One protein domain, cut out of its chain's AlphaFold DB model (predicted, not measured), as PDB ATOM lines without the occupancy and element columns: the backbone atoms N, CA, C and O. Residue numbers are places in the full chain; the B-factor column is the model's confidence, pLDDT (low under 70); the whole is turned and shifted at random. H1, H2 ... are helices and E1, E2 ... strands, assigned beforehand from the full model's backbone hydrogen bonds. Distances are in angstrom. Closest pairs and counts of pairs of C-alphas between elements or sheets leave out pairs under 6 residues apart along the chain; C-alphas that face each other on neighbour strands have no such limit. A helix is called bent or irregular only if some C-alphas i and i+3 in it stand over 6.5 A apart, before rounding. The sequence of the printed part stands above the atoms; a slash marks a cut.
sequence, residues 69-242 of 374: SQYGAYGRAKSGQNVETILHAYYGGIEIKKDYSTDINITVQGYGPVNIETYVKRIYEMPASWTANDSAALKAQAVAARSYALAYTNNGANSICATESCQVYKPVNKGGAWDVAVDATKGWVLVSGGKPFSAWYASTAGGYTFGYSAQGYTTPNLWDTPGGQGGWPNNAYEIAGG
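What this domain is: This is residues 69 to 242 of the 374 residues of the protein "SpoIID/LytB domain protein" of Candidatus Woesebacteria bacterium GW2011_GWA1_44_23 (UniProt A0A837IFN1). One long helix, H4, runs through the middle of a rounded body; H1, H2, H3 and H5 pack round it, and the small sheet E1 E4 packs on its residues 142 to 151. The strand hairpin E2 E3 lies toward one end of the longest axis and the short helix H6 toward the other, with long loops filling much of the rest. The printed part has 174 residues, with seven named helices and four named strands in the order H1 H2 E1 E2 E3 H3 H4 H5 E4 H6 H7; both two-stranded sheets are antiparallel. The class is mostly helix, with under half of the residues in named elements. The whole is compact, with a radius of gyration of the C-alphas of 15.3 A and spans of 47 by 36 by 28 A.

Where its parts are: E2 is residues 105 to 108, 9.6 A long, and E3 residues 112 to 115, 10.4 A. E1 is residues 95 to 97, 5.9 A, and E4 residues 189 to 192, 9.9 A. H4, residues 132 to 152, is 29.3 A long, from C-alpha 132 at (183.943, 213.424, 146.005) to C-alpha 152 at (178.099, 201.287, 172.060); it is irregular, with C-alphas 134 and 137 8.5 A apart. H1, residues 70 to 78, begins at C-alpha 70 at (188.488, 209.823, 157.585) and is 12.4 A long. H2 is residues 83 to 91, 12.0 A; H3 residues 116 to 121, 8.8 A; H5 residues 176 to 184, 12.7 A; H6 residues 228 to 231, 5.8 A; H7 residues 237 to 241, 6.1 A.

How they stand to each other: E2 and E3 form a hairpin, with N 106 and O 114 within hydrogen-bond range at 2.9 A. In the sheet E1 E4, N 189 and O 97 are 2.8 A apart. The closest C-alphas of H4 and E4, Ser 147 and Val 189, are 5.1 A apart. H4 is the hub, touching four helices. With residues 132 to 141 alone it touches H1, closest at C-alphas Ala 137 and Tyr 74, 5.1 A, opposite ways at a shallow tilt of 34 degrees, only just short of steep. With residues 135 to 143 alone it touches H5, closest at C-alphas Lys 139 and Ala 181, 4.9 A, at a steep tilt of 65 degrees. H7 touches H1, closest at C-alphas Gly 241 and Gly 75, 3.9 A; H6 touches no helix. Every O i to N i+4 pair is within hydrogen-bond range in H1, H2, H3, H5 and H7, and 15 of 17 are in H4; H6 is too short for such a pair.

The domain as a whole: The two C-alphas farthest apart, Gly 112 and Gly 230, are 48.0 A apart. The printed part has no cut. The links H4 to H5 and E4 to H6 are long, with 23 and 35 residues. The mean pLDDT of the printed part is 95.2; residues 164 to 165 are under 70.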
ATOM      1  N   SER A  69     190.095 205.450 158.533       95.69
ATOM      2  CA  SER A  69     190.684 206.789 158.425       95.69
ATOM      3  C   SER A  69     189.726 207.700 157.663       95.69
ATOM      4  O   SER A  69     189.318 207.371 156.552       95.69
ATOM      5  N   GLN A  70     189.386 208.857 158.222       95.38
ATOM      6  CA  GLN A  70     188.488 209.823 157.585       95.38
ATOM      7  C   GLN A  70     189.130 210.450 156.347       95.38
ATOM      8  O   GLN A  70     188.527 210.462 155.271       95.38
ATOM      9  N   TYR A  71     190.380 210.911 156.461       95.56
ATOM     10  CA  TYR A  71     191.127 211.393 155.298       95.56
ATOM     11  C   TYR A  71     191.424 210.277 154.300       95.56
ATOM     12  O   TYR A  71     191.427 210.529 153.096       95.56
ATOM     13  N   GLY A  72     191.649 209.053 154.776       97.19
ATOM     14  CA  GLY A  72     191.865 207.893 153.918       97.19
ATOM     15  C   GLY A  72     190.608 207.555 153.116       97.19
ATOM     16  O   GLY A  72     190.676 207.433 151.897       97.19
ATOM     17  N   ALA A  73     189.439 207.533 153.760       98.31
ATOM     18  CA  ALA A  73     188.146 207.340 153.111       98.31
ATOM     19  C   ALA A  73     187.873 208.428 152.064       98.31
ATOM     20  O   ALA A  73     187.411 208.126 150.964       98.31
ATOM     21  N   TYR A  74     188.212 209.685 152.359       98.06
ATOM     22  CA  TYR A  74     188.089 210.763 151.380       98.06
ATOM     23  C   TYR A  74     189.075 210.633 150.217       98.06
ATOM     24  O   TYR A  74     188.695 210.847 149.067       98.06
ATOM     25  N   GLY A  75     190.311 210.214 150.483       98.06
ATOM     26  CA  GLY A  75     191.277 209.863 149.447       98.06
ATOM     27  C   GLY A  75     190.791 208.736 148.541       98.06
ATOM     28  O   GLY A  75     190.847 208.861 147.322       98.06
ATOM     29  N   ARG A  76     190.237 207.669 149.123       98.44
ATOM     30  CA  ARG A  76     189.620 206.553 148.391       98.44
ATOM     31  C   ARG A  76     188.440 207.008 147.540       98.44
ATOM     32  O   ARG A  76     188.354 206.616 146.377       98.44
ATOM     33  N   ALA A  77     187.577 207.870 148.079       98.62
ATOM     34  CA  ALA A  77     186.477 208.472 147.331       98.62
ATOM     35  C   ALA A  77     186.992 209.318 146.155       98.62
ATOM     36  O   ALA A  77     186.509 209.166 145.039       98.62
ATOM     37  N   LYS A  78     188.032 210.142 146.350       98.19
ATOM     38  CA  LYS A  78     188.698 210.869 145.252       98.19
ATOM     39  C   LYS A  78     189.305 209.940 144.198       98.19
ATOM     40  O   LYS A  78     189.376 210.315 143.035       98.19
ATOM     41  N   SER A  79     189.709 208.733 144.587       97.56
ATOM     42  CA  SER A  79     190.150 207.674 143.673       97.56
ATOM     43  C   SER A  79     189.001 206.850 143.068       97.56
ATOM     44  O   SER A  79     189.257 205.799 142.488       97.56
ATOM     45  N   GLY A  80     187.745 207.293 143.199       98.06
ATOM     46  CA  GLY A  80     186.578 206.681 142.554       98.06
ATOM     47  C   GLY A  80     185.956 205.499 143.304       98.06
ATOM     48  O   GLY A  80     185.053 204.856 142.775       98.06
ATOM     49  N   GLN A  81     186.393 205.193 144.532       98.50
ATOM     50  CA  GLN A  81     185.805 204.099 145.317       98.50
ATOM     51  C   GLN A  81     184.441 204.500 145.888       98.50
ATOM     52  O   GLN A  81     184.292 205.580 146.467       98.50
ATOM     53  N   ASN A  82     183.447 203.625 145.726       98.56
ATOM     54  CA  ASN A  82     182.107 203.804 146.288       98.56
ATOM     55  C   ASN A  82     182.069 203.496 147.799       98.56
ATOM     56  O   ASN A  82     183.058 203.053 148.390       98.56
ATOM     57  N   VAL A  83     180.913 203.735 148.425       98.62
ATOM     58  CA  VAL A  83     180.730 203.580 149.876       98.62
ATOM     59  C   VAL A  83     181.022 202.156 150.362       98.62
ATOM     60  O   VAL A  83     181.744 202.004 151.345       98.62
ATOM     61  N   GLU A  84     180.539 201.114 149.681       98.62
ATOM     62  CA  GLU A  84     180.787 199.727 150.092       98.62
ATOM     63  C   GLU A  84     182.269 199.356 149.992       98.62
ATOM     64  O   GLU A  84     182.811 198.761 150.921       98.62
ATOM     65  N   THR A  85     182.951 199.772 148.920       98.56
ATOM     66  CA  THR A  85     184.392 199.520 148.736       98.56
ATOM     67  C   THR A  85     185.210 200.177 149.845       98.56
ATOM     68  O   THR A  85     186.136 199.568 150.380       98.56
ATOM     69  N   ILE A  86     184.859 201.411 150.221       98.75
ATOM     70  CA  ILE A  86     185.513 202.124 151.323       98.75
ATOM     71  C   ILE A  86     185.275 201.387 152.646       98.75
ATOM     72  O   ILE A  86     186.231 201.125 153.374       98.75
ATOM     73  N   LEU A  87     184.027 201.019 152.953       98.69
ATOM     74  CA  LEU A  87     183.695 200.299 154.185       98.69
ATOM     75  C   LEU A  87     184.428 198.954 154.264       98.69
ATOM     76  O   LEU A  87     185.042 198.653 155.287       98.69
ATOM     77  N   HIS A  88     184.431 198.172 153.185       98.56
ATOM     78  CA  HIS A  88     185.097 196.870 153.151       98.56
ATOM     79  C   HIS A  88     186.621 196.959 153.188       98.56
ATOM     80  O   HIS A  88     187.266 196.043 153.697       98.56
ATOM     81  N   ALA A  89     187.215 198.063 152.735       98.00
ATOM     82  CA  ALA A  89     188.646 198.277 152.911       98.00
ATOM     83  C   ALA A  89     189.029 198.333 154.399       98.00
ATOM     84  O   ALA A  89     189.964 197.650 154.815       98.00
ATOM     85  N   TYR A  90     188.296 199.104 155.212       98.38
ATOM     86  CA  TYR A  90     188.633 199.317 156.628       98.38
ATOM     87  C   TYR A  90     188.067 198.260 157.575       98.38
ATOM     88  O   TYR A  90     188.678 197.955 158.600       98.38
ATOM     89  N   TYR A  91     186.901 197.709 157.250       98.44
ATOM     90  CA  TYR A  91     186.182 196.775 158.112       98.44
ATOM     91  C   TYR A  91     186.156 195.350 157.554       98.44
ATOM     92  O   TYR A  91     185.499 194.498 158.135       98.44
ATOM     93  N   GLY A  92     186.891 195.068 156.473       97.00
ATOM     94  CA  GLY A  92     186.934 193.748 155.841       97.00
ATOM     95  C   GLY A  92     185.602 193.358 155.200       97.00
ATOM     96  O   GLY A  92     184.731 194.194 154.987       97.00
ATOM     97  N   GLY A  93     185.412 192.069 154.916       95.25
ATOM     98  CA  GLY A  93     184.163 191.527 154.357       95.25
ATOM     99  C   GLY A  93     182.988 191.470 155.344       95.25
ATOM    100  O   GLY A  93     182.224 190.511 155.311       95.25
ATOM    101  N   ILE A  94     182.885 192.427 156.269       97.88
ATOM    102  CA  ILE A  94     181.777 192.517 157.223       97.88
ATOM    103  C   ILE A  94     180.443 192.734 156.494       97.88
ATOM    104  O   ILE A  94     180.387 193.356 155.426       97.88
ATOM    105  N   GLU A  95     179.355 192.232 157.077       98.50
ATOM    106  CA  GLU A  95     178.013 192.431 156.537       98.50
ATOM    107  C   GLU A  95     177.619 193.912 156.627       98.50
ATOM    108  O   GLU A  95     177.696 194.527 157.693       98.50
ATOM    109  N   ILE A  96     177.157 194.473 155.507       98.69
ATOM    110  CA  ILE A  96     176.520 195.792 155.452       98.69
ATOM    111  C   ILE A  96     175.011 195.555 155.360       98.69
ATOM    112  O   ILE A  96     174.466 195.385 154.268       98.69
ATOM    113  N   LYS A  97     174.331 195.530 156.508       98.50
ATOM    114  CA  LYS A  97     172.876 195.371 156.570       98.50
ATOM    115  C   LYS A  97     172.213 196.703 156.223       98.50
ATOM    116  O   LYS A  97     172.446 197.686 156.917       98.50
ATOM    117  N   LYS A  98     171.424 196.747 155.144       98.31
ATOM    118  CA  LYS A  98     170.842 197.988 154.577       98.31
ATOM    119  C   LYS A  98     169.426 198.310 155.071       98.31
ATOM    120  O   LYS A  98     168.904 199.379 154.778       98.31
ATOM    121  N   ASP A  99     168.824 197.387 155.805       97.44
ATOM    122  CA  ASP A  99     167.452 197.403 156.315       97.44
ATOM    123  C   ASP A  99     167.421 197.317 157.857       97.44
ATOM    124  O   ASP A  99     166.500 196.749 158.443       97.44
ATOM    125  N   TYR A 100     168.454 197.823 158.543       98.19
ATOM    126  CA  TYR A 100     168.461 197.865 160.007       98.19
ATOM    127  C   TYR A 100     167.359 198.802 160.521       98.19
ATOM    128  O   TYR A 100     167.093 199.842 159.916       98.19
ATOM    129  N   SER A 101     166.733 198.452 161.652       96.94
ATOM    130  CA  SER A 101     165.657 199.264 162.232       96.94
ATOM    131  C   SER A 101     166.127 200.695 162.497       96.94
ATOM    132  O   SER A 101     167.148 200.916 163.153       96.94
ATOM    133  N   THR A 102     165.359 201.666 162.004       96.81
ATOM    134  CA  THR A 102     165.597 203.096 162.241       96.81
ATOM    135  C   THR A 102     164.787 203.644 163.407       96.81
ATOM    136  O   THR A 102     164.988 204.788 163.811       96.81
ATOM    137  N   ASP A 103     163.900 202.830 163.976       96.56
ATOM    138  CA  ASP A 103     162.993 203.207 165.062       96.56
ATOM    139  C   ASP A 103     163.635 202.899 166.420       96.56
ATOM    140  O   ASP A 103     163.039 202.302 167.314       96.56
ATOM    141  N   ILE A 104     164.904 203.287 166.556       97.19
ATOM    142  CA  ILE A 104     165.711 203.093 167.759       97.19
ATOM    143  C   ILE A 104     166.052 204.465 168.322       97.19
ATOM    144  O   ILE A 104     166.608 205.316 167.625       97.19
ATOM    145  N   ASN A 105     165.745 204.669 169.600       97.56
ATOM    146  CA  ASN A 105     166.209 205.827 170.349       97.56
ATOM    147  C   ASN A 105     167.461 205.453 171.138       97.56
ATOM    148  O   ASN A 105     167.480 204.440 171.833       97.56
ATOM    149  N   ILE A 106     168.485 206.296 171.060       96.81
ATOM    150  CA  ILE A 106     169.660 206.222 171.925       96.81
ATOM    151  C   ILE A 106     169.646 207.389 172.907       96.81
ATOM    152  O   ILE A 106     169.101 208.450 172.606       96.81
ATOM    153  N   THR A 107     170.272 207.226 174.071       97.25
ATOM    154  CA  THR A 107     170.418 208.323 175.037       97.25
ATOM    155  C   THR A 107     171.764 209.012 174.850       97.25
ATOM    156  O   THR A 107     172.805 208.378 174.992       97.25
ATOM    157  N   VAL A 108     171.773 210.314 174.575       96.12
ATOM    158  CA  VAL A 108     173.007 211.110 174.514       96.12
ATOM    159  C   VAL A 108     173.192 211.833 175.842       96.12
ATOM    160  O   VAL A 108     172.313 212.569 176.298       96.12
ATOM    161  N   GLN A 109     174.342 211.631 176.479       93.69
ATOM    162  CA  GLN A 109     174.666 212.267 177.755       93.69
ATOM    163  C   GLN A 109     174.593 213.794 177.627       93.69
ATOM    164  O   GLN A 109     175.213 214.379 176.741       93.69
ATOM    165  N   GLY A 110     173.815 214.431 178.504       93.38
ATOM    166  CA  GLY A 110     173.580 215.880 178.492       93.38
ATOM    167  C   GLY A 110     172.496 216.370 177.523       93.38
ATOM    168  O   GLY A 110     172.129 217.536 177.601       93.38
ATOM    169  N   TYR A 111     171.949 215.507 176.656       93.69
ATOM    170  CA  TYR A 111     170.917 215.883 175.674       93.69
ATOM    171  C   TYR A 111     169.645 215.023 175.741       93.69
ATOM    172  O   TYR A 111     168.600 215.450 175.260       93.69
ATOM    173  N   GLY A 112     169.710 213.837 176.354       95.12
ATOM    174  CA  GLY A 112     168.565 212.939 176.501       95.12
ATOM    175  C   GLY A 112     168.355 212.005 175.300       95.12
ATOM    176  O   GLY A 112     169.286 211.782 174.518       95.12
ATOM    177  N   PRO A 113     167.165 211.390 175.180       96.44
ATOM    178  CA  PRO A 113     166.870 210.434 174.120       96.44
ATOM    179  C   PRO A 113     166.743 211.112 172.750       96.44
ATOM    180  O   PRO A 113     166.128 212.168 172.611       96.44
ATOM    181  N   VAL A 114     167.293 210.472 171.721       97.31
ATOM    182  CA  VAL A 114     167.236 210.918 170.325       97.31
ATOM    183  C   VAL A 114     167.133 209.712 169.393       97.31
ATOM    184  O   VAL A 114     167.786 208.691 169.608       97.31
ATOM    185  N   ASN A 115     166.329 209.835 168.337       98.00
ATOM    186  CA  ASN A 115     166.256 208.819 167.290       98.00
ATOM    187  C   ASN A 115     167.621 208.650 166.600       98.00
ATOM    188  O   ASN A 115     168.292 209.643 166.313       98.00
ATOM    189  N   ILE A 116     168.015 207.412 166.297       98.00
ATOM    190  CA  ILE A 116     169.332 207.089 165.735       98.00
ATOM    191  C   ILE A 116     169.641 207.849 164.436       98.00
ATOM    192  O   ILE A 116     170.749 208.349 164.276       98.00
ATOM    193  N   GLU A 117     168.679 208.033 163.532       98.12
ATOM    194  CA  GLU A 117     168.922 208.778 162.288       98.12
ATOM    195  C   GLU A 117     169.093 210.277 162.557       98.12
ATOM    196  O   GLU A 117     169.958 210.932 161.977       98.12
ATOM    197  N   THR A 118     168.335 210.817 163.516       97.88
ATOM    198  CA  THR A 118     168.521 212.203 163.977       97.88
ATOM    199  C   THR A 118     169.881 212.385 164.648       97.88
ATOM    200  O   THR A 118     170.537 213.406 164.452       97.88
ATOM    201  N   TYR A 119     170.336 211.391 165.411       97.38
ATOM    202  CA  TYR A 119     171.664 211.391 166.010       97.38
ATOM    203  C   TYR A 119     172.767 211.425 164.947       97.38
ATOM    204  O   TYR A 119     173.666 212.258 165.035       97.38
ATOM    205  N   VAL A 120     172.677 210.591 163.907       97.75
ATOM    206  CA  VAL A 120     173.691 210.544 162.840       97.75
ATOM    207  C   VAL A 120     173.726 211.860 162.043       97.75
ATOM    208  O   VAL A 120     174.811 212.362 161.751       97.75
ATOM    209  N   LYS A 121     172.581 212.518 161.791       97.88
ATOM    210  CA  LYS A 121     172.538 213.878 161.191       97.88
ATOM    211  C   LYS A 121     173.230 214.956 162.035       97.88
ATOM    212  O   LYS A 121     173.562 216.029 161.533       97.88
ATOM    213  N   ARG A 122     173.460 214.676 163.316       96.19
ATOM    214  CA  ARG A 122     174.056 215.581 164.305       96.19
ATOM    215  C   ARG A 122     175.521 215.279 164.613       96.19
ATOM    216  O   ARG A 122     176.075 215.866 165.541       96.19
ATOM    217  N   ILE A 123     176.155 214.412 163.825       93.44
ATOM    218  CA  ILE A 123     177.592 214.139 163.885       93.44
ATOM    219  C   ILE A 123     178.369 215.169 163.057       93.44
ATOM    220  O   ILE A 123     178.081 215.387 161.883       93.44
ATOM    221  N   TYR A 124     179.378 215.801 163.664       90.31
ATOM    222  CA  TYR A 124     180.174 216.880 163.048       90.31
ATOM    223  C   TYR A 124     181.608 216.470 162.704       90.31
ATOM    224  O   TYR A 124     182.471 217.320 162.531       90.31
ATOM    225  N   GLU A 125     181.853 215.174 162.566       84.38
ATOM    226  CA  GLU A 125     183.187 214.576 162.460       84.38
ATOM    227  C   GLU A 125     183.928 214.857 161.144       84.38
ATOM    228  O   GLU A 125     185.145 215.017 161.167       84.38
ATOM    229  N   MET A 126     183.225 214.954 160.008       90.62
ATOM    230  CA  MET A 126     183.819 215.210 158.683       90.62
ATOM    231  C   MET A 126     183.258 216.482 158.034       90.62
ATOM    232  O   MET A 126     182.060 216.741 158.182       90.62
ATOM    233  N   PRO A 127     184.061 217.263 157.284       91.12
ATOM    234  CA  PRO A 127     183.583 218.431 156.546       91.12
ATOM    235  C   PRO A 127     182.487 218.055 155.546       91.12
ATOM    236  O   PRO A 127     182.670 217.156 154.726       91.12
ATOM    237  N   ALA A 128     181.365 218.779 155.548       92.88
ATOM    238  CA  ALA A 128     180.278 218.517 154.595       92.88
ATOM    239  C   ALA A 128     180.680 218.811 153.133       92.88
ATOM    240  O   ALA A 128     180.008 218.370 152.210       92.88
ATOM    241  N   SER A 129     181.790 219.519 152.900       93.69
ATOM    242  CA  SER A 129     182.340 219.790 151.565       93.69
ATOM    243  C   SER A 129     183.029 218.582 150.913       93.69
ATOM    244  O   SER A 129     183.419 218.656 149.749       93.69
ATOM    245  N   TRP A 130     183.198 217.463 151.622       95.31
ATOM    246  CA  TRP A 130     183.877 216.269 151.112       95.31
ATOM    247  C   TRP A 130     182.964 215.401 150.234       95.31
ATOM    248  O   TRP A 130     182.673 214.246 150.533       95.31
ATOM    249  N   THR A 131     182.529 215.962 149.108       97.19
ATOM    250  CA  THR A 131     181.488 215.395 148.231       97.19
ATOM    251  C   THR A 131     182.018 214.543 147.071       97.19
ATOM    252  O   THR A 131     181.254 214.155 146.186       97.19
ATOM    253  N   ALA A 132     183.318 214.222 147.062       97.12
ATOM    254  CA  ALA A 132     183.943 213.424 146.005       97.12
ATOM    255  C   ALA A 132     183.247 212.063 145.826       97.12
ATOM    256  O   ALA A 132     182.878 211.420 146.812       97.12
ATOM    257  N   ASN A 133     183.107 211.643 144.563       97.69
ATOM    258  CA  ASN A 133     182.476 210.387 144.153       97.69
ATOM    259  C   ASN A 133     181.125 210.142 144.845       97.69
ATOM    260  O   ASN A 133     180.984 209.210 145.631       97.69
ATOM    261  N   ASP A 134     180.155 211.030 144.597       96.62
ATOM    262  CA  ASP A 134     178.807 210.944 145.180       96.62
ATOM    263  C   ASP A 134     178.831 210.869 146.723       96.62
ATOM    264  O   ASP A 134     178.150 210.071 147.376       96.62
ATOM    265  N   SER A 135     179.680 211.713 147.323       97.88
ATOM    266  CA  SER A 135     179.877 211.798 148.774       97.88
ATOM    267  C   SER A 135     180.193 210.448 149.434       97.88
ATOM    268  O   SER A 135     179.819 210.225 150.588       97.88
ATOM    269  N   ALA A 136     180.885 209.538 148.731       98.75
ATOM    270  CA  ALA A 136     181.139 208.174 149.203       98.75
ATOM    271  C   ALA A 136     181.806 208.131 150.588       98.75
ATOM    272  O   ALA A 136     181.449 207.295 151.417       98.75
ATOM    273  N   ALA A 137     182.711 209.071 150.879       98.38
ATOM    274  CA  ALA A 137     183.349 209.177 152.189       98.38
ATOM    275  C   ALA A 137     182.368 209.614 153.296       98.38
ATOM    276  O   ALA A 137     182.395 209.048 154.388       98.38
ATOM    277  N   LEU A 138     181.467 210.567 153.019       98.56
ATOM    278  CA  LEU A 138     180.429 210.983 153.975       98.56
ATOM    279  C   LEU A 138     179.427 209.852 154.227       98.56
ATOM    280  O   LEU A 138     179.065 209.599 155.373       98.56
ATOM    281  N   LYS A 139     179.037 209.124 153.175       98.88
ATOM    282  CA  LYS A 139     178.174 207.938 153.276       98.88
ATOM    283  C   LYS A 139     178.836 206.846 154.124       98.88
ATOM    284  O   LYS A 139     178.208 206.328 155.043       98.88
ATOM    285  N   ALA A 140     180.119 206.550 153.897       98.81
ATOM    286  CA  ALA A 140     180.866 205.577 154.701       98.81
ATOM    287  C   ALA A 140     180.954 206.003 156.177       98.81
ATOM    288  O   ALA A 140     180.727 205.193 157.075       98.81
ATOM    289  N   GLN A 141     181.203 207.290 156.439       98.38
ATOM    290  CA  GLN A 141     181.208 207.845 157.792       98.38
ATOM    291  C   GLN A 141     179.842 207.776 158.470       98.38
ATOM    292  O   GLN A 141     179.793 207.457 159.656       98.38
ATOM    293  N   ALA A 142     178.745 208.035 157.757       98.62
ATOM    294  CA  ALA A 142     177.397 207.904 158.305       98.62
ATOM    295  C   ALA A 142     177.113 206.455 158.739       98.62
ATOM    296  O   ALA A 142     176.648 206.228 159.856       98.62
ATOM    297  N   VAL A 143     177.477 205.471 157.908       98.88
ATOM    298  CA  VAL A 143     177.334 204.038 158.227       98.88
ATOM    299  C   VAL A 143     178.199 203.633 159.423       98.88
ATOM    300  O   VAL A 143     177.695 203.004 160.356       98.88
ATOM    301  N   ALA A 144     179.478 204.020 159.445       98.50
ATOM    302  CA  ALA A 144     180.371 203.740 160.570       98.50
ATOM    303  C   ALA A 144     179.861 204.391 161.868       98.50
ATOM    304  O   ALA A 144     179.784 203.734 162.906       98.50
ATOM    305  N   ALA A 145     179.423 205.653 161.800       97.88
ATOM    306  CA  ALA A 145     178.905 206.383 162.947       97.88
ATOM    307  C   ALA A 145     177.625 205.760 163.519       97.88
ATOM    308  O   ALA A 145     177.524 205.607 164.737       97.88
ATOM    309  N   ARG A 146     176.684 205.358 162.653       98.50
ATOM    310  CA  ARG A 146     175.454 204.655 163.045       98.50
ATOM    311  C   ARG A 146     175.765 203.325 163.726       98.50
ATOM    312  O   ARG A 146     175.235 203.038 164.797       98.50
ATOM    313  N   SER A 147     176.662 202.543 163.128       98.56
ATOM    314  CA  SER A 147     177.056 201.222 163.633       98.56
ATOM    315  C   SER A 147     177.721 201.318 165.003       98.56
ATOM    316  O   SER A 147     177.338 200.597 165.924       98.56
ATOM    317  N   TYR A 148     178.655 202.261 165.165       97.44
ATOM    318  CA  TYR A 148     179.312 202.522 166.441       97.44
ATOM    319  C   TYR A 148     178.313 202.917 167.530       97.44
ATOM    320  O   TYR A 148     178.334 202.326 168.606       97.44
ATOM    321  N   ALA A 149     177.410 203.865 167.255       97.50
ATOM    322  CA  ALA A 149     176.427 204.322 168.234       97.50
ATOM    323  C   ALA A 149     175.490 203.193 168.690       97.50
ATOM    324  O   ALA A 149     175.255 203.028 169.888       97.50
ATOM    325  N   LEU A 150     174.999 202.373 167.756       98.38
ATOM    326  CA  LEU A 150     174.158 201.217 168.067       98.38
ATOM    327  C   LEU A 150     174.917 200.155 168.875       98.38
ATOM    328  O   LEU A 150     174.394 199.651 169.868       98.38
ATOM    329  N   ALA A 151     176.165 199.848 168.509       97.25
ATOM    330  CA  ALA A 151     176.994 198.894 169.242       97.25
ATOM    331  C   ALA A 151     177.323 199.389 170.662       97.25
ATOM    332  O   ALA A 151     177.184 198.642 171.630       97.25
ATOM    333  N   TYR A 152     177.717 200.659 170.793       95.62
ATOM    334  CA  TYR A 152     178.099 201.287 172.060       95.62
ATOM    335  C   TYR A 152     176.928 201.348 173.042       95.62
ATOM    336  O   TYR A 152     177.065 201.054 174.227       95.62
ATOM    337  N   THR A 153     175.748 201.700 172.536       96.62
ATOM    338  CA  THR A 153     174.543 201.841 173.358       96.62
ATOM    339  C   THR A 153     173.830 200.515 173.601       96.62
ATOM    340  O   THR A 153     172.798 200.512 174.262       96.62
ATOM    341  N   ASN A 154     174.355 199.393 173.090       96.06
ATOM    342  CA  ASN A 154     173.661 198.106 173.077       96.06
ATOM    343  C   ASN A 154     172.223 198.254 172.537       96.06
ATOM    344  O   ASN A 154     171.252 197.932 173.218       96.06
ATOM    345  N   ASN A 155     172.101 198.810 171.328       95.56
ATOM    346  CA  ASN A 155     170.829 199.134 170.676       95.56
ATOM    347  C   ASN A 155     169.920 200.054 171.510       95.56
ATOM    348  O   ASN A 155     168.725 199.811 171.642       95.56
ATOM    349  N   GLY A 156     170.490 201.125 172.070       95.00
ATOM    350  CA  GLY A 156     169.744 202.148 172.811       95.00
ATOM    351  C   GLY A 156     169.501 201.851 174.292       95.00
ATOM    352  O   GLY A 156     168.991 202.719 174.998       95.00
ATOM    353  N   ALA A 157     169.910 200.683 174.794       95.12
ATOM    354  CA  ALA A 157     169.804 200.337 176.213       95.12
ATOM    355  C   ALA A 157     170.697 201.202 177.128       95.12
ATOM    356  O   ALA A 157     170.391 201.373 178.304       95.12
ATOM    357  N   ASN A 158     171.791 201.755 176.595       93.50
ATOM    358  CA  ASN A 158     172.764 202.573 177.320       93.50
ATOM    359  C   ASN A 158     172.899 203.982 176.718       93.50
ATOM    360  O   ASN A 158     172.443 204.267 175.608       93.50
ATOM    361  N   SER A 159     173.586 204.867 177.445       92.25
ATOM    362  CA  SER A 159     173.913 206.218 176.975       92.25
ATOM    363  C   SER A 159     175.249 206.292 176.231       92.25
ATOM    364  O   SER A 159     176.170 205.560 176.584       92.25
ATOM    365  N   ILE A 160     175.394 207.242 175.304       91.25
ATOM    366  CA  ILE A 160     176.649 207.597 174.623       91.25
ATOM    367  C   ILE A 160     177.097 209.022 174.982       91.25
ATOM    368  O   ILE A 160     176.266 209.910 175.189       91.25
ATOM    369  N   CYS A 161     178.409 209.251 175.073       85.06
ATOM    370  CA  CYS A 161     178.968 210.576 175.332       85.06
ATOM    371  C   CYS A 161     178.940 211.468 174.076       85.06
ATOM    372  O   CYS A 161     179.046 210.976 172.959       85.06
ATOM    373  N   ALA A 162     178.817 212.789 174.246       81.38
ATOM    374  CA  ALA A 162     178.712 213.749 173.134       81.38
ATOM    375  C   ALA A 162     180.062 214.343 172.670       81.38
ATOM    376  O   ALA A 162     180.094 215.326 171.929       81.38
ATOM    377  N   THR A 163     181.181 213.808 173.166       76.38
ATOM    378  CA  THR A 163     182.535 214.337 172.927       76.38
ATOM    379  C   THR A 163     183.328 213.433 171.987       76.38
ATOM    380  O   THR A 163     182.917 212.309 171.711       76.38
ATOM    381  N   GLU A 164     184.515 213.877 171.564       65.88
ATOM    382  CA  GLU A 164     185.463 213.106 170.735       65.88
ATOM    383  C   GLU A 164     185.906 211.771 171.366       65.88
ATOM    384  O   GLU A 164     186.567 210.972 170.713       65.88
ATOM    385  N   SER A 165     185.602 211.529 172.647       68.88
ATOM    386  CA  SER A 165     185.797 210.216 173.277       68.88
ATOM    387  C   SER A 165     184.814 209.161 172.761       68.88
ATOM    388  O   SER A 165     185.097 207.972 172.874       68.88
ATOM    389  N   CYS A 166     183.681 209.597 172.205       78.75
ATOM    390  CA  CYS A 166     182.723 208.764 171.492       78.75
ATOM    391  C   CYS A 166     182.599 209.284 170.056       78.75
ATOM    392  O   CYS A 166     183.213 208.730 169.150       78.75
ATOM    393  N   GLN A 167     181.812 210.345 169.851       80.00
ATOM    394  CA  GLN A 167     181.585 211.007 168.566       80.00
ATOM    395  C   GLN A 167     181.188 212.466 168.828       80.00
ATOM    396  O   GLN A 167     180.422 212.740 169.756       80.00
ATOM    397  N   VAL A 168     181.660 213.411 168.012       82.69
ATOM    398  CA  VAL A 168     181.270 214.821 168.170       82.69
ATOM    399  C   VAL A 168     179.843 215.048 167.708       82.69
ATOM    400  O   VAL A 168     179.550 215.142 166.513       82.69
ATOM    401  N   TYR A 169     178.974 215.180 168.704       89.69
ATOM    402  CA  TYR A 169     177.552 215.441 168.571       89.69
ATOM    403  C   TYR A 169     177.237 216.913 168.863       89.69
ATOM    404  O   TYR A 169     177.762 217.496 169.815       89.69
ATOM    405  N   LYS A 170     176.329 217.509 168.084       90.00
ATOM    406  CA  LYS A 170     175.743 218.832 168.368       90.00
ATOM    407  C   LYS A 170     174.212 218.756 168.383       90.00
ATOM    408  O   LYS A 170     173.643 217.925 167.686       90.00
ATOM    409  N   PRO A 171     173.501 219.648 169.095       88.94
ATOM    410  CA  PRO A 171     172.037 219.588 169.188       88.94
ATOM    411  C   PRO A 171     171.289 219.942 167.887       88.94
ATOM    412  O   PRO A 171     170.062 219.865 167.860       88.94
ATOM    413  N   VAL A 172     171.992 220.317 166.813       92.94
ATOM    414  CA  VAL A 172     171.415 220.765 165.535       92.94
ATOM    415  C   VAL A 172     171.998 219.943 164.391       92.94
ATOM    416  O   VAL A 172     173.198 219.659 164.389       92.94
ATOM    417  N   ASN A 173     171.161 219.572 163.417       94.50
ATOM    418  CA  ASN A 173     171.608 218.863 162.217       94.50
ATOM    419  C   ASN A 173     172.725 219.638 161.519       94.50
ATOM    420  O   ASN A 173     172.674 220.865 161.438       94.50
ATOM    421  N   LYS A 174     173.718 218.914 160.997       93.19
ATOM    422  CA  LYS A 174     174.808 219.532 160.243       93.19
ATOM    423  C   LYS A 174     174.327 220.114 158.911       93.19
ATOM    424  O   LYS A 174     174.826 221.158 158.498       93.19
ATOM    425  N   GLY A 175     173.340 219.482 158.272       94.00
ATOM    426  CA  GLY A 175     172.762 219.959 157.021       94.00
ATOM    427  C   GLY A 175     173.658 219.728 155.801       94.00
ATOM    428  O   GLY A 175     174.707 219.078 155.861       94.00
ATOM    429  N   GLY A 176     173.225 220.259 154.656       95.75
ATOM    430  CA  GLY A 176     173.956 220.171 153.390       95.75
ATOM    431  C   GLY A 176     174.193 218.729 152.927       95.75
ATOM    432  O   GLY A 176     173.344 217.857 153.095       95.75
ATOM    433  N   ALA A 177     175.369 218.471 152.347       96.94
ATOM    434  CA  ALA A 177     175.712 217.146 151.827       96.94
ATOM    435  C   ALA A 177     175.832 216.065 152.917       96.94
ATOM    436  O   ALA A 177     175.728 214.882 152.599       96.94
ATOM    437  N   TRP A 178     176.017 216.447 154.190       97.56
ATOM    438  CA  TRP A 178     175.992 215.486 155.293       97.56
ATOM    439  C   TRP A 178     174.602 214.874 155.454       97.56
ATOM    440  O   TRP A 178     174.473 213.657 155.384       97.56
ATOM    441  N   ASP A 179     173.556 215.697 155.580       97.31
ATOM    442  CA  ASP A 179     172.178 215.206 155.727       97.31
ATOM    443  C   ASP A 179     171.770 214.325 154.532       97.31
ATOM    444  O   ASP A 179     171.205 213.252 154.736       97.31
ATOM    445  N   VAL A 180     172.153 214.712 153.307       98.12
ATOM    446  CA  VAL A 180     171.929 213.905 152.091       98.12
ATOM    447  C   VAL A 180     172.633 212.546 152.173       98.12
ATOM    448  O   VAL A 180     172.041 211.526 151.821       98.12
ATOM    449  N   ALA A 181     173.879 212.495 152.653       98.50
ATOM    450  CA  ALA A 181     174.617 211.243 152.814       98.50
ATOM    451  C   ALA A 181     174.020 210.341 153.910       98.50
ATOM    452  O   ALA A 181     173.973 209.117 153.740       98.50
ATOM    453  N   VAL A 182     173.541 210.929 155.012       98.56
ATOM    454  CA  VAL A 182     172.846 210.196 156.080       98.56
ATOM    455  C   VAL A 182     171.543 209.603 155.559       98.56
ATOM    456  O   VAL A 182     171.319 208.409 155.748       98.56
ATOM    457  N   ASP A 183     170.735 210.387 154.843       98.50
ATOM    458  CA  ASP A 183     169.466 209.925 154.269       98.50
ATOM    459  C   ASP A 183     169.681 208.840 153.202       98.50
ATOM    460  O   ASP A 183     168.989 207.823 153.204       98.50
ATOM    461  N   ALA A 184     170.697 208.991 152.345       98.56
ATOM    462  CA  ALA A 184     171.055 207.994 151.331       98.56
ATOM    463  C   ALA A 184     171.554 206.659 151.920       98.56
ATOM    464  O   ALA A 184     171.555 205.646 151.225       98.56
ATOM    465  N   THR A 185     171.990 206.652 153.182       98.75
ATOM    466  CA  THR A 185     172.461 205.455 153.906       98.75
ATOM    467  C   THR A 185     171.594 205.133 155.121       98.75
ATOM    468  O   THR A 185     172.043 204.463 156.054       98.75
ATOM    469  N   LYS A 186     170.350 205.624 155.144       98.69
ATOM    470  CA  LYS A 186     169.396 205.356 156.220       98.69
ATOM    471  C   LYS A 186     169.245 203.845 156.425       98.69
ATOM    472  O   LYS A 186     169.074 203.107 155.457       98.69
ATOM    473  N   GLY A 187     169.335 203.382 157.674       98.25
ATOM    474  CA  GLY A 187     169.241 201.953 158.005       98.25
ATOM    475  C   GLY A 187     170.452 201.096 157.610       98.25
ATOM    476  O   GLY A 187     170.440 199.893 157.856       98.25
ATOM    477  N   TRP A 188     171.516 201.678 157.041       98.81
ATOM    478  CA  TRP A 188     172.748 200.942 156.753       98.81
ATOM    479  C   TRP A 188     173.622 200.843 158.004       98.81
ATOM    480  O   TRP A 188     174.039 201.864 158.567       98.81
ATOM    481  N   VAL A 189     173.916 199.611 158.416       98.81
ATOM    482  CA  VAL A 189     174.669 199.266 159.627       98.81
ATOM    483  C   VAL A 189     175.640 198.123 159.324       98.81
ATOM    484  O   VAL A 189     175.285 197.149 158.662       98.81
ATOM    485  N   LEU A 190     176.869 198.228 159.829       98.81
ATOM    486  CA  LEU A 190     177.839 197.137 159.828       98.81
ATOM    487  C   LEU A 190     177.457 196.138 160.919       98.81
ATOM    488  O   LEU A 190     177.310 196.523 162.081       98.81
ATOM    489  N   VAL A 191     177.299 194.867 160.557       98.44
ATOM    490  CA  VAL A 191     176.778 193.825 161.449       98.44
ATOM    491  C   VAL A 191     177.725 192.629 161.494       98.44
ATOM    492  O   VAL A 191     178.310 192.227 160.492       98.44
ATOM    493  N   SER A 192     177.866 192.037 162.680       97.62
ATOM    494  CA  SER A 192     178.483 190.725 162.857       97.62
ATOM    495  C   SER A 192     177.646 189.869 163.798       97.62
ATOM    496  O   SER A 192     177.240 190.323 164.869       97.62
ATOM    497  N   GLY A 193     177.339 188.636 163.381       94.00
ATOM    498  CA  GLY A 193     176.513 187.717 164.171       94.00
ATOM    499  C   GLY A 193     175.151 188.312 164.550       94.00
ATOM    500  O   GLY A 193     174.694 188.126 165.677       94.00
ATOM    501  N   GLY A 194     174.547 189.104 163.655       93.94
ATOM    502  CA  GLY A 194     173.277 189.801 163.889       93.94
ATOM    503  C   GLY A 194     173.351 191.021 164.819       93.94
ATOM    504  O   GLY A 194     172.333 191.669 165.055       93.94
ATOM    505  N   LYS A 195     174.533 191.369 165.344       96.88
ATOM    506  CA  LYS A 195     174.740 192.514 166.241       96.88
ATOM    507  C   LYS A 195     175.443 193.668 165.518       96.88
ATOM    508  O   LYS A 195     176.370 193.403 164.750       96.88
ATOM    509  N   PRO A 196     175.069 194.937 165.775       98.25
ATOM    510  CA  PRO A 196     175.825 196.084 165.283       98.25
ATOM    511  C   PRO A 196     177.291 195.996 165.695       98.25
ATOM    512  O   PRO A 196     177.616 195.672 166.840       98.25
ATOM    513  N   PHE A 197     178.173 196.283 164.749       98.38
ATOM    514  CA  PHE A 197     179.608 196.217 164.939       98.38
ATOM    515  C   PHE A 197     180.160 197.548 165.449       98.38
ATOM    516  O   PHE A 197     179.777 198.625 164.986       98.38
ATOM    517  N   SER A 198     181.116 197.474 166.372       96.94
ATOM    518  CA  SER A 198     181.840 198.634 166.887       96.94
ATOM    519  C   SER A 198     182.794 199.215 165.829       96.94
ATOM    520  O   SER A 198     184.006 198.992 165.865       96.94
ATOM    521  N   ALA A 199     182.246 199.968 164.876       96.94
ATOM    522  CA  ALA A 199     182.947 200.553 163.735       96.94
ATOM    523  C   ALA A 199     183.762 201.800 164.130       96.94
ATOM    524  O   ALA A 199     183.302 202.932 163.999       96.94
ATOM    525  N   TRP A 200     184.979 201.598 164.640       94.31
ATOM    526  CA  TRP A 200     185.870 202.697 165.026       94.31
ATOM    527  C   TRP A 200     186.305 203.498 163.799       94.31
ATOM    528  O   TRP A 200     186.397 202.961 162.693       94.31
ATOM    529  N   TYR A 201     186.576 204.782 163.989       93.06
ATOM    530  CA  TYR A 201     187.147 205.653 162.970       93.06
ATOM    531  C   TYR A 201     187.980 206.746 163.639       93.06
ATOM    532  O   TYR A 201     187.792 207.046 164.814       93.06
ATOM    533  N   ALA A 202     188.912 207.323 162.890       89.44
ATOM    534  CA  ALA A 202     189.772 208.409 163.345       89.44
ATOM    535  C   ALA A 202     190.131 209.333 162.182       89.44
ATOM    536  O   ALA A 202     190.060 208.938 161.020       89.44
ATOM    537  N   SER A 203     190.609 210.533 162.511       87.94
ATOM    538  CA  SER A 203     191.050 211.508 161.513       87.94
ATOM    539  C   SER A 203     192.111 210.942 160.565       87.94
ATOM    540  O   SER A 203     191.882 210.891 159.355       87.94
ATOM    541  N   THR A 204     193.270 210.520 161.095       90.12
ATOM    542  CA  THR A 204     194.417 210.100 160.275       90.12
ATOM    543  C   THR A 204     195.162 208.891 160.870       90.12
ATOM    544  O   THR A 204     195.609 208.912 162.014       90.12
ATOM    545  N   ALA A 205     195.346 207.833 160.085       92.06
ATOM    546  CA  ALA A 205     195.995 206.576 160.437       92.06
ATOM    547  C   ALA A 205     197.487 206.492 160.053       92.06
ATOM    548  O   ALA A 205     198.183 205.593 160.527       92.06
ATOM    549  N   GLY A 206     198.001 207.394 159.216       92.44
ATOM    550  CA  GLY A 206     199.398 207.382 158.763       92.44
ATOM    551  C   GLY A 206     199.674 206.351 157.668       92.44
ATOM    552  O   GLY A 206     200.794 205.861 157.541       92.44
ATOM    553  N   GLY A 207     198.645 205.976 156.908       94.12
ATOM    554  CA  GLY A 207     198.704 205.007 155.818       94.12
ATOM    555  C   GLY A 207     198.683 203.551 156.273       94.12
ATOM    556  O   GLY A 207     198.816 202.663 155.437       94.12
ATOM    557  N   TYR A 208     198.499 203.279 157.569       95.69
ATOM    558  CA  TYR A 208     198.253 201.920 158.042       95.69
ATOM    559  C   TYR A 208     197.314 201.871 159.239       95.69
ATOM    560  O   TYR A 208     197.538 202.584 160.222       95.69
ATOM    561  N   THR A 209     196.321 200.985 159.175       94.81
ATOM    562  CA  THR A 209     195.358 200.727 160.247       94.81
ATOM    563  C   THR A 209     195.562 199.339 160.849       94.81
ATOM    564  O   THR A 209     195.694 198.348 160.132       94.81
ATOM    565  N   PHE A 210     195.543 199.268 162.178       93.50
ATOM    566  CA  PHE A 210     195.565 198.027 162.936       93.50
ATOM    567  C   PHE A 210     194.206 197.334 162.885       93.50
ATOM    568  O   PHE A 210     193.165 197.953 163.139       93.50
ATOM    569  N   GLY A 211     194.248 196.028 162.640       95.50
ATOM    570  CA  GLY A 211     193.118 195.142 162.854       95.50
ATOM    571  C   GLY A 211     192.695 195.145 164.322       95.50
ATOM    572  O   GLY A 211     193.516 195.304 165.234       95.50
ATOM    573  N   TYR A 212     191.401 194.990 164.566       95.69
ATOM    574  CA  TYR A 212     190.858 194.851 165.909       95.69
ATOM    575  C   TYR A 212     189.669 193.899 165.910       95.69
ATOM    576  O   TYR A 212     188.985 193.741 164.898       95.69
ATOM    577  N   SER A 213     189.431 193.271 167.060       96.56
ATOM    578  CA  SER A 213     188.321 192.342 167.248       96.56
ATOM    579  C   SER A 213     187.213 192.984 168.073       96.56
ATOM    580  O   SER A 213     187.474 193.535 169.144       96.56
ATOM    581  N   ALA A 214     185.977 192.899 167.591       94.31
ATOM    582  CA  ALA A 214     184.777 193.319 168.305       94.31
ATOM    583  C   ALA A 214     183.580 192.473 167.848       94.31
ATOM    584  O   ALA A 214     183.548 192.010 166.713       94.31
ATOM    585  N   GLN A 215     182.613 192.213 168.733       96.38
ATOM    586  CA  GLN A 215     181.421 191.398 168.422       96.38
ATOM    587  C   GLN A 215     181.732 190.056 167.708       96.38
ATOM    588  O   GLN A 215     180.954 189.591 166.888       96.38
ATOM    589  N   GLY A 216     182.871 189.419 168.018       95.88
ATOM    590  CA  GLY A 216     183.278 188.148 167.398       95.88
ATOM    591  C   GLY A 216     183.844 188.259 165.974       95.88
ATOM    592  O   GLY A 216     184.123 187.236 165.359       95.88
ATOM    593  N   TYR A 217     184.054 189.474 165.461       98.00
ATOM    594  CA  TYR A 217     184.644 189.745 164.151       98.00
ATOM    595  C   TYR A 217     185.966 190.494 164.276       98.00
ATOM    596  O   TYR A 217     186.099 191.368 165.132       98.00
ATOM    597  N   THR A 218     186.924 190.184 163.402       98.00
ATOM    598  CA  THR A 218     188.242 190.829 163.356       98.00
ATOM    599  C   THR A 218     188.420 191.574 162.040       98.00
ATOM    600  O   THR A 218     188.357 190.966 160.973       98.00
ATOM    601  N   THR A 219     188.677 192.881 162.113       97.94
ATOM    602  CA  THR A 219     188.992 193.705 160.934       97.94
ATOM    603  C   THR A 219     190.422 193.441 160.444       97.94
ATOM    604  O   THR A 219     191.280 193.038 161.238       97.94
ATOM    605  N   PRO A 220     190.727 193.687 159.157       96.12
ATOM    606  CA  PRO A 220     192.072 193.473 158.638       96.12
ATOM    607  C   PRO A 220     193.073 194.494 159.197       96.12
ATOM    608  O   PRO A 220     192.732 195.636 159.506       96.12
ATOM    609  N   ASN A 221     194.343 194.089 159.252       96.25
ATOM    610  CA  ASN A 221     195.439 195.049 159.156       96.25
ATOM    611  C   ASN A 221     195.495 195.560 157.714       96.25
ATOM    612  O   ASN A 221     195.407 194.762 156.781       96.25
ATOM    613  N   LEU A 222     195.679 196.862 157.521       96.12
ATOM    614  CA  LEU A 222     195.609 197.462 156.191       96.12
ATOM    615  C   LEU A 222     196.714 198.494 156.021       96.12
ATOM    616  O   LEU A 222     196.770 199.460 156.773       96.12
ATOM    617  N   TRP A 223     197.534 198.323 154.982       97.12
ATOM    618  CA  TRP A 223     198.263 199.429 154.363       97.12
ATOM    619  C   TRP A 223     197.298 200.174 153.443       97.12
ATOM    620  O   TRP A 223     196.884 199.648 152.410       97.12
ATOM    621  N   ASP A 224     196.902 201.372 153.857       96.62
ATOM    622  CA  ASP A 224     195.848 202.171 153.238       96.62
ATOM    623  C   ASP A 224     196.374 202.960 152.031       96.62
ATOM    624  O   ASP A 224     196.398 204.195 151.989       96.62
ATOM    625  N   THR A 225     196.846 202.194 151.052       95.25
ATOM    626  CA  THR A 225     197.647 202.680 149.937       95.25
ATOM    627  C   THR A 225     197.398 201.820 148.694       95.25
ATOM    628  O   THR A 225     197.328 200.591 148.817       95.25
ATOM    629  N   PRO A 226     197.331 202.394 147.479       93.31
ATOM    630  CA  PRO A 226     197.446 201.616 146.251       93.31
ATOM    631  C   PRO A 226     198.742 200.789 146.266       93.31
ATOM    632  O   PRO A 226     199.819 201.327 146.520       93.31
ATOM    633  N   GLY A 227     198.645 199.480 146.022       89.94
ATOM    634  CA  GLY A 227     199.799 198.569 146.067       89.94
ATOM    635  C   GLY A 227     200.263 198.171 147.478       89.94
ATOM    636  O   GLY A 227     201.350 197.613 147.629       89.94
ATOM    637  N   GLY A 228     199.468 198.445 148.519       93.94
ATOM    638  CA  GLY A 228     199.789 198.071 149.897       93.94
ATOM    639  C   GLY A 228     201.042 198.783 150.416       93.94
ATOM    640  O   GLY A 228     201.243 199.970 150.163       93.94
ATOM    641  N   GLN A 229     201.905 198.068 151.144       94.44
ATOM    642  CA  GLN A 229     203.111 198.668 151.731       94.44
ATOM    643  C   GLN A 229     204.052 199.269 150.673       94.44
ATOM    644  O   GLN A 229     204.673 200.291 150.936       94.44
ATOM    645  N   GLY A 230     204.130 198.685 149.471       94.62
ATOM    646  CA  GLY A 230     205.026 199.160 148.409       94.62
ATOM    647  C   GLY A 230     204.667 200.542 147.853       94.62
ATOM    648  O   GLY A 230     205.537 201.237 147.338       94.62
ATOM    649  N   GLY A 231     203.405 200.967 147.976       93.81
ATOM    650  CA  GLY A 231     202.993 202.327 147.623       93.81
ATOM    651  C   GLY A 231     203.139 203.334 148.767       93.81
ATOM    652  O   GLY A 231     202.988 204.536 148.549       93.81
ATOM    653  N   TRP A 232     203.400 202.872 149.990       95.38
ATOM    654  CA  TRP A 232     203.553 203.733 151.157       95.38
ATOM    655  C   TRP A 232     204.989 204.290 151.241       95.38
ATOM    656  O   TRP A 232     205.939 203.575 150.930       95.38
ATOM    657  N   PRO A 233     205.189 205.549 151.678       93.81
ATOM    658  CA  PRO A 233     204.160 206.502 152.102       93.81
ATOM    659  C   PRO A 233     203.520 207.284 150.949       93.81
ATOM    660  O   PRO A 233     202.419 207.793 151.115       93.81
ATOM    661  N   ASN A 234     204.173 207.366 149.789       93.75
ATOM    662  CA  ASN A 234     203.907 208.389 148.768       93.75
ATOM    663  C   ASN A 234     202.519 208.329 148.117       93.75
ATOM    664  O   ASN A 234     202.006 209.363 147.699       93.75
ATOM    665  N   ASN A 235     201.906 207.149 148.043       95.75
ATOM    666  CA  ASN A 235     200.601 206.963 147.410       95.75
ATOM    667  C   ASN A 235     199.463 206.808 148.429       95.75
ATOM    668  O   ASN A 235     198.353 206.452 148.037       95.75
ATOM    669  N   ALA A 236     199.719 206.987 149.733       96.81
ATOM    670  CA  ALA A 236     198.716 206.738 150.770       96.81
ATOM    671  C   ALA A 236     197.441 207.545 150.503       96.81
ATOM    672  O   ALA A 236     197.508 208.729 150.163       96.81
ATOM    673  N   TYR A 237     196.266 206.936 150.691       97.75
ATOM    674  CA  TYR A 237     195.004 207.619 150.388       97.75
ATOM    675  C   TYR A 237     194.829 208.900 151.213       97.75
ATOM    676  O   TYR A 237     194.265 209.874 150.736       97.75
ATOM    677  N   GLU A 238     195.400 208.966 152.411       94.94
ATOM    678  CA  GLU A 238     195.379 210.169 153.247       94.94
ATOM    679  C   GLU A 238     196.127 211.364 152.641       94.94
ATOM    680  O   GLU A 238     195.758 212.506 152.920       94.94
ATOM    681  N   ILE A 239     197.125 211.122 151.780       93.62
ATOM    682  CA  ILE A 239     197.776 212.177 150.990       93.62
ATOM    683  C   ILE A 239     196.787 212.716 149.956       93.62
ATOM    684  O   ILE A 239     196.587 213.927 149.880       93.62
ATOM    685  N   ALA A 240     196.100 211.840 149.214       94.44
ATOM    686  CA  ALA A 240     195.057 212.249 148.267       94.44
ATOM    687  C   ALA A 240     193.876 212.950 148.971       94.44
ATOM    688  O   ALA A 240     193.293 213.910 148.454       94.44
ATOM    689  N   GLY A 241     193.545 212.511 150.187       92.88
ATOM    690  CA  GLY A 241     192.579 213.152 151.074       92.88
ATOM    691  C   GLY A 241     193.016 214.544 151.542       92.88
ATOM    692  O   GLY A 241     192.155 215.367 151.841       92.88
ATOM    693  N   GLY A 242     194.320 214.836 151.536       91.25
ATOM    694  CA  GLY A 242     194.889 216.108 151.975       91.25
ATOM    695  C   GLY A 242     195.061 216.212 153.489       91.25
ATOM    696  O   GLY A 242     194.856 217.289 154.043       91.25
TER     697      GLY A 242